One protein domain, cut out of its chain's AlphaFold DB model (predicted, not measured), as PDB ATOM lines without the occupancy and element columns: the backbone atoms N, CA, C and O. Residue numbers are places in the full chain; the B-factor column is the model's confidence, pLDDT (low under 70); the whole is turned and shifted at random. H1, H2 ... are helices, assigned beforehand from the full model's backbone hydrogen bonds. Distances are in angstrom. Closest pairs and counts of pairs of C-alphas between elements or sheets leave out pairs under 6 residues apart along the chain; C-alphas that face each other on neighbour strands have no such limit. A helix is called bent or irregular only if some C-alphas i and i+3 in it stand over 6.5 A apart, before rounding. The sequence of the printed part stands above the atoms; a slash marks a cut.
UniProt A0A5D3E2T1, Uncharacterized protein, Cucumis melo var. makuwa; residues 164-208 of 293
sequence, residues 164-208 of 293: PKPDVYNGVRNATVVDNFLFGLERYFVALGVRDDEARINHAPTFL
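AT A GLANCE: This is residues 164 to 208 of the 293 residues of an uncharacterized protein of Cucumis melo var. makuwa (UniProt A0A5D3E2T1). Two helices, a long H1 and a shorter H2, make a V with its corner at the tight link between them; the stretch before H1, residues 164 to 174, runs back along H1 and past the open side of the V, where the end of H2 comes near it. The 45 printed residues hold two named helices, H1 then H2, and no named strand: the class is all helix, with 28 residues in the two helices. The whole is compact, with a radius of gyration of the C-alphas of 10.5 A, and elongated, spanning 29 by 17 by 16 A.

IN THESE COORDINATES: The printed part begins at Pro 164, C-alpha (-37.636, -57.528, 27.369). H1, residues 175 to 191, starts at C-alpha (-34.924, -36.679, 17.364) and measures 24.2 A from first to last C-alpha. H2, residues 197 to 207, measures 15.7 A and ends at C-alpha (-37.761, -45.034, 31.945). H2 is only just irregular: C-alphas 202 and 205 are 6.9 A apart.

HOW THE PARTS SIT: H1 and H2 are close but not clearly touching, with 2 pairs of C-alphas within 8 A. Their closest C-alphas, those of Phe 189 and Arg 200, are 7.1 A apart. They run opposite ways at a steep tilt of 57 degrees, the line of H2 being a rough one. Centre to centre they are 12.6 A apart. In H1 every O i to N i+4 pair is within hydrogen-bond range; in H2, 4 of 7 are.

THE WHOLE: The two C-alphas farthest apart, those of Arg 173 and Gly 193, are 30.0 A apart. The printed part has no cut, and the link from H1 to H2, 5 residues, is tight. The mean pLDDT of the printed part is 90.4, and no printed residue is under 70.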
ATOM      1  N   PRO A 164     -38.843 -58.187  26.889       80.62
ATOM      2  CA  PRO A 164     -37.636 -57.528  27.369       80.62
ATOM      3  C   PRO A 164     -37.949 -56.079  27.751       80.62
ATOM      4  O   PRO A 164     -38.725 -55.398  27.082       80.62
ATOM      5  N   LYS A 165     -37.356 -55.615  28.854       85.19
ATOM      6  CA  LYS A 165     -37.531 -54.239  29.319       85.19
ATOM      7  C   LYS A 165     -36.818 -53.282  28.349       85.19
ATOM      8  O   LYS A 165     -35.661 -53.553  28.036       85.19
ATOM      9  N   PRO A 166     -37.467 -52.195  27.899       87.56
ATOM     10  CA  PRO A 166     -36.855 -51.229  27.000       87.56
ATOM     11  C   PRO A 166     -35.753 -50.436  27.705       87.56
ATOM     12  O   PRO A 166     -35.734 -50.317  28.938       87.56
ATOM     13  N   ASP A 167     -34.855 -49.881  26.896       87.06
ATOM     14  CA  ASP A 167     -33.795 -48.993  27.356       87.06
ATOM     15  C   ASP A 167     -34.352 -47.688  27.940       87.06
ATOM     16  O   ASP A 167     -35.510 -47.312  27.742       87.06
ATOM     17  N   VAL A 168     -33.506 -46.999  28.703       93.75
ATOM     18  CA  VAL A 168     -33.838 -45.731  29.357       93.75
ATOM     19  C   VAL A 168     -33.373 -44.536  28.531       93.75
ATOM     20  O   VAL A 168     -32.331 -44.588  27.883       93.75
ATOM     21  N   TYR A 169     -34.104 -43.428  28.617       95.06
ATOM     22  CA  TYR A 169     -33.743 -42.176  27.957       95.06
ATOM     23  C   TYR A 169     -33.097 -41.194  28.935       95.06
ATOM     24  O   TYR A 169     -33.658 -40.873  29.981       95.06
ATOM     25  N   ASN A 170     -31.914 -40.694  28.587       93.38
ATOM     26  CA  ASN A 170     -31.091 -39.829  29.441       93.38
ATOM     27  C   ASN A 170     -31.234 -38.321  29.144       93.38
ATOM     28  O   ASN A 170     -30.680 -37.500  29.877       93.38
ATOM     29  N   GLY A 171     -31.969 -37.934  28.095       92.12
ATOM     30  CA  GLY A 171     -32.142 -36.527  27.707       92.12
ATOM     31  C   GLY A 171     -31.255 -36.047  26.554       92.12
ATOM     32  O   GLY A 171     -31.137 -34.837  26.355       92.12
ATOM     33  N   VAL A 172     -30.621 -36.952  25.799       94.62
ATOM     34  CA  VAL A 172     -29.870 -36.588  24.586       94.62
ATOM     35  C   VAL A 172     -30.801 -35.950  23.551       94.62
ATOM     36  O   VAL A 172     -31.730 -36.582  23.063       94.62
ATOM     37  N   ARG A 173     -30.501 -34.705  23.160       92.31
ATOM     38  CA  ARG A 173     -31.270 -33.924  22.178       92.31
ATOM     39  C   ARG A 173     -31.047 -34.420  20.744       92.31
ATOM     40  O   ARG A 173     -30.390 -33.761  19.945       92.31
ATOM     41  N   ASN A 174     -31.572 -35.601  20.436       93.19
ATOM     42  CA  ASN A 174     -31.536 -36.219  19.115       93.19
ATOM     43  C   ASN A 174     -32.917 -36.805  18.793       93.19
ATOM     44  O   ASN A 174     -33.372 -37.710  19.490       93.19
ATOM     45  N   ALA A 175     -33.561 -36.295  17.739       91.19
ATOM     46  CA  ALA A 175     -34.924 -36.679  17.364       91.19
ATOM     47  C   ALA A 175     -35.060 -38.189  17.117       91.19
ATOM     48  O   ALA A 175     -35.939 -38.825  17.679       91.19
ATOM     49  N   THR A 176     -34.121 -38.797  16.390       92.88
ATOM     50  CA  THR A 176     -34.142 -40.238  16.106       92.88
ATOM     51  C   THR A 176     -34.034 -41.087  17.374       92.88
ATOM     52  O   THR A 176     -34.696 -42.115  17.489       92.88
ATOM     53  N   VAL A 177     -33.211 -40.677  18.344       92.69
ATOM     54  CA  VAL A 177     -33.095 -41.386  19.632       92.69
ATOM     55  C   VAL A 177     -34.394 -41.284  20.428       92.69
ATOM     56  O   VAL A 177     -34.822 -42.274  21.019       92.69
ATOM     57  N   VAL A 178     -35.027 -40.108  20.424       92.00
ATOM     58  CA  VAL A 178     -36.318 -39.879  21.084       92.00
ATOM     59  C   VAL A 178     -37.412 -40.730  20.441       92.00
ATOM     60  O   VAL A 178     -38.098 -41.455  21.158       92.00
ATOM     61  N   ASP A 179     -37.521 -40.724  19.113       91.62
ATOM     62  CA  ASP A 179     -38.534 -41.494  18.382       91.62
ATOM     63  C   ASP A 179     -38.377 -42.999  18.616       91.62
ATOM     64  O   ASP A 179     -39.345 -43.693  18.931       91.62
ATOM     65  N   ASN A 180     -37.142 -43.507  18.551       91.38
ATOM     66  CA  ASN A 180     -36.854 -44.916  18.817       91.38
ATOM     67  C   ASN A 180     -37.214 -45.316  20.256       91.38
ATOM     68  O   ASN A 180     -37.760 -46.399  20.480       91.38
ATOM     69  N   PHE A 181     -36.922 -44.450  21.230       93.12
ATOM     70  CA  PHE A 181     -37.283 -44.674  22.628       93.12
ATOM     71  C   PHE A 181     -38.803 -44.706  22.822       93.12
ATOM     72  O   PHE A 181     -39.314 -45.654  23.422       93.12
ATOM     73  N   LEU A 182     -39.526 -43.709  22.299       92.31
ATOM     74  CA  LEU A 182     -40.983 -43.617  22.424       92.31
ATOM     75  C   LEU A 182     -41.671 -44.817  21.771       92.31
ATOM     76  O   LEU A 182     -42.506 -45.464  22.403       92.31
ATOM     77  N   PHE A 183     -41.252 -45.171  20.554       91.88
ATOM     78  CA  PHE A 183     -41.757 -46.344  19.853       91.88
ATOM     79  C   PHE A 183     -41.500 -47.630  20.652       91.88
ATOM     80  O   PHE A 183     -42.416 -48.423  20.873       91.88
ATOM     81  N   GLY A 184     -40.275 -47.837  21.146       91.50
ATOM     82  CA  GLY A 184     -39.935 -49.009  21.956       91.50
ATOM     83  C   GLY A 184     -40.756 -49.105  23.246       91.50
ATOM     84  O   GLY A 184     -41.251 -50.182  23.591       91.50
ATOM     85  N   LEU A 185     -40.948 -47.978  23.933       92.69
ATOM     86  CA  LEU A 185     -41.724 -47.901  25.168       92.69
ATOM     87  C   LEU A 185     -43.217 -48.170  24.929       92.69
ATOM     88  O   LEU A 185     -43.849 -48.890  25.702       92.69
ATOM     89  N   GLU A 186     -43.774 -47.660  23.834       91.38
ATOM     90  CA  GLU A 186     -45.138 -47.974  23.415       91.38
ATOM     91  C   GLU A 186     -45.315 -49.469  23.133       91.38
ATOM     92  O   GLU A 186     -46.216 -50.103  23.689       91.38
ATOM     93  N   ARG A 187     -44.429 -50.069  22.329       91.31
ATOM     94  CA  ARG A 187     -44.496 -51.509  22.035       91.31
ATOM     95  C   ARG A 187     -44.358 -52.357  23.296       91.31
ATOM     96  O   ARG A 187     -45.019 -53.389  23.396       91.31
ATOM     97  N   TYR A 188     -43.549 -51.917  24.259       90.88
ATOM     98  CA  TYR A 188     -43.415 -52.576  25.555       90.88
ATOM     99  C   TYR A 188     -44.729 -52.580  26.343       90.88
ATOM    100  O   TYR A 188     -45.167 -53.644  26.782       90.88
ATOM    101  N   PHE A 189     -45.400 -51.431  26.477       91.19
ATOM    102  CA  PHE A 189     -46.694 -51.361  27.165       91.19
ATOM    103  C   PHE A 189     -47.772 -52.189  26.462       91.19
ATOM    104  O   PHE A 189     -48.494 -52.936  27.126       91.19
ATOM    105  N   VAL A 190     -47.819 -52.143  25.126       90.69
ATOM    106  CA  VAL A 190     -48.732 -52.970  24.321       90.69
ATOM    107  C   VAL A 190     -48.484 -54.462  24.563       90.69
ATOM    108  O   VAL A 190     -49.436 -55.213  24.764       90.69
ATOM    109  N   ALA A 191     -47.223 -54.900  24.598       88.00
ATOM    110  CA  ALA A 191     -46.869 -56.298  24.845       88.00
ATOM    111  C   ALA A 191     -47.183 -56.759  26.281       88.00
ATOM    112  O   ALA A 191     -47.474 -57.933  26.493       88.00
ATOM    113  N   LEU A 192     -47.166 -55.843  27.256       87.88
ATOM    114  CA  LEU A 192     -47.625 -56.097  28.626       87.88
ATOM    115  C   LEU A 192     -49.156 -56.060  28.782       87.88
ATOM    116  O   LEU A 192     -49.659 -56.343  29.867       87.88
ATOM    117  N   GLY A 193     -49.901 -55.701  27.733       88.19
ATOM    118  CA  GLY A 193     -51.353 -55.542  27.792       88.19
ATOM    119  C   GLY A 193     -51.817 -54.270  28.512       88.19
ATOM    120  O   GLY A 193     -52.997 -54.156  28.843       88.19
ATOM    121  N   VAL A 194     -50.923 -53.303  28.748       89.31
ATOM    122  CA  VAL A 194     -51.271 -52.004  29.341       89.31
ATOM    123  C   VAL A 194     -51.876 -51.124  28.249       89.31
ATOM    124  O   VAL A 194     -51.163 -50.572  27.414       89.31
ATOM    125  N   ARG A 195     -53.210 -51.030  28.239       83.75
ATOM    126  CA  ARG A 195     -53.983 -50.237  27.263       83.75
ATOM    127  C   ARG A 195     -54.478 -48.897  27.803       83.75
ATOM    128  O   ARG A 195     -54.987 -48.104  27.026       83.75
ATOM    129  N   ASP A 196     -54.376 -48.694  29.110       88.12
ATOM    130  CA  ASP A 196     -54.809 -47.478  29.790       88.12
ATOM    131  C   ASP A 196     -53.721 -46.401  29.713       88.12
ATOM    132  O   ASP A 196     -52.583 -46.630  30.137       88.12
ATOM    133  N   ASP A 197     -54.067 -45.238  29.166       87.00
ATOM    134  CA  ASP A 197     -53.122 -44.135  28.990       87.00
ATOM    135  C   ASP A 197     -52.703 -43.535  30.334       87.00
ATOM    136  O   ASP A 197     -51.533 -43.194  30.506       87.00
ATOM    137  N   GLU A 198     -53.593 -43.512  31.332       87.69
ATOM    138  CA  GLU A 198     -53.265 -43.065  32.690       87.69
ATOM    139  C   GLU A 198     -52.147 -43.932  33.300       87.69
ATOM    140  O   GLU A 198     -51.133 -43.408  33.776       87.69
ATOM    141  N   ALA A 199     -52.253 -45.261  33.210       89.25
ATOM    142  CA  ALA A 199     -51.195 -46.177  33.627       89.25
ATOM    143  C   ALA A 199     -49.889 -45.965  32.838       89.25
ATOM    144  O   ALA A 199     -48.806 -45.918  33.434       89.25
ATOM    145  N   ARG A 200     -49.958 -45.800  31.510       90.44
ATOM    146  CA  ARG A 200     -48.770 -45.560  30.665       90.44
ATOM    147  C   ARG A 200     -48.055 -44.268  31.065       90.44
ATOM    148  O   ARG A 200     -46.845 -44.298  31.304       90.44
ATOM    149  N   ILE A 201     -48.794 -43.169  31.209       89.25
ATOM    150  CA  ILE A 201     -48.287 -41.846  31.603       89.25
ATOM    151  C   ILE A 201     -47.657 -41.893  33.001       89.25
ATOM    152  O   ILE A 201     -46.586 -41.322  33.222       89.25
ATOM    153  N   ASN A 202     -48.276 -42.601  33.946       87.81
ATOM    154  CA  ASN A 202     -47.761 -42.728  35.309       87.81
ATOM    155  C   ASN A 202     -46.464 -43.550  35.383       87.81
ATOM    156  O   ASN A 202     -45.588 -43.260  36.202       87.81
ATOM    157  N   HIS A 203     -46.302 -44.552  34.516       89.06
ATOM    158  CA  HIS A 203     -45.121 -45.415  34.506       89.06
ATOM    159  C   HIS A 203     -43.986 -44.919  33.600       89.06
ATOM    160  O   HIS A 203     -42.821 -45.224  33.879       89.06
ATOM    161  N   ALA A 204     -44.271 -44.128  32.563       89.88
ATOM    162  CA  ALA A 204     -43.270 -43.607  31.628       89.88
ATOM    163  C   ALA A 204     -42.072 -42.894  32.302       89.88
ATOM    164  O   ALA A 204     -40.932 -43.181  31.920       89.88
ATOM    165  N   PRO A 205     -42.241 -42.074  33.366       89.75
ATOM    166  CA  PRO A 205     -41.118 -41.442  34.063       89.75
ATOM    167  C   PRO A 205     -40.075 -42.423  34.616       89.75
ATOM    168  O   PRO A 205     -38.915 -42.057  34.800       89.75
ATOM    169  N   THR A 206     -40.447 -43.686  34.861       91.88
ATOM    170  CA  THR A 206     -39.519 -44.714  35.364       91.88
ATOM    171  C   THR A 206     -38.465 -45.138  34.335       91.88
ATOM    172  O   THR A 206     -37.435 -45.715  34.712       91.88
ATOM    173  N   PHE A 207     -38.676 -44.795  33.061       93.50
ATOM    174  CA  PHE A 207     -37.761 -45.034  31.945       93.50
ATOM    175  C   PHE A 207     -36.889 -43.814  31.610       93.50
ATOM    176  O   PHE A 207     -36.081 -43.875  30.691       93.50
ATOM    177  N   LEU A 208     -36.999 -42.724  32.376       93.44
ATOM    178  CA  LEU A 208     -36.151 -41.539  32.229       93.44
ATOM    179  C   LEU A 208     -34.957 -41.589  33.188       93.44
ATOM    180  O   LEU A 208     -35.081 -42.038  34.331       93.44
TER     181      LEU A 208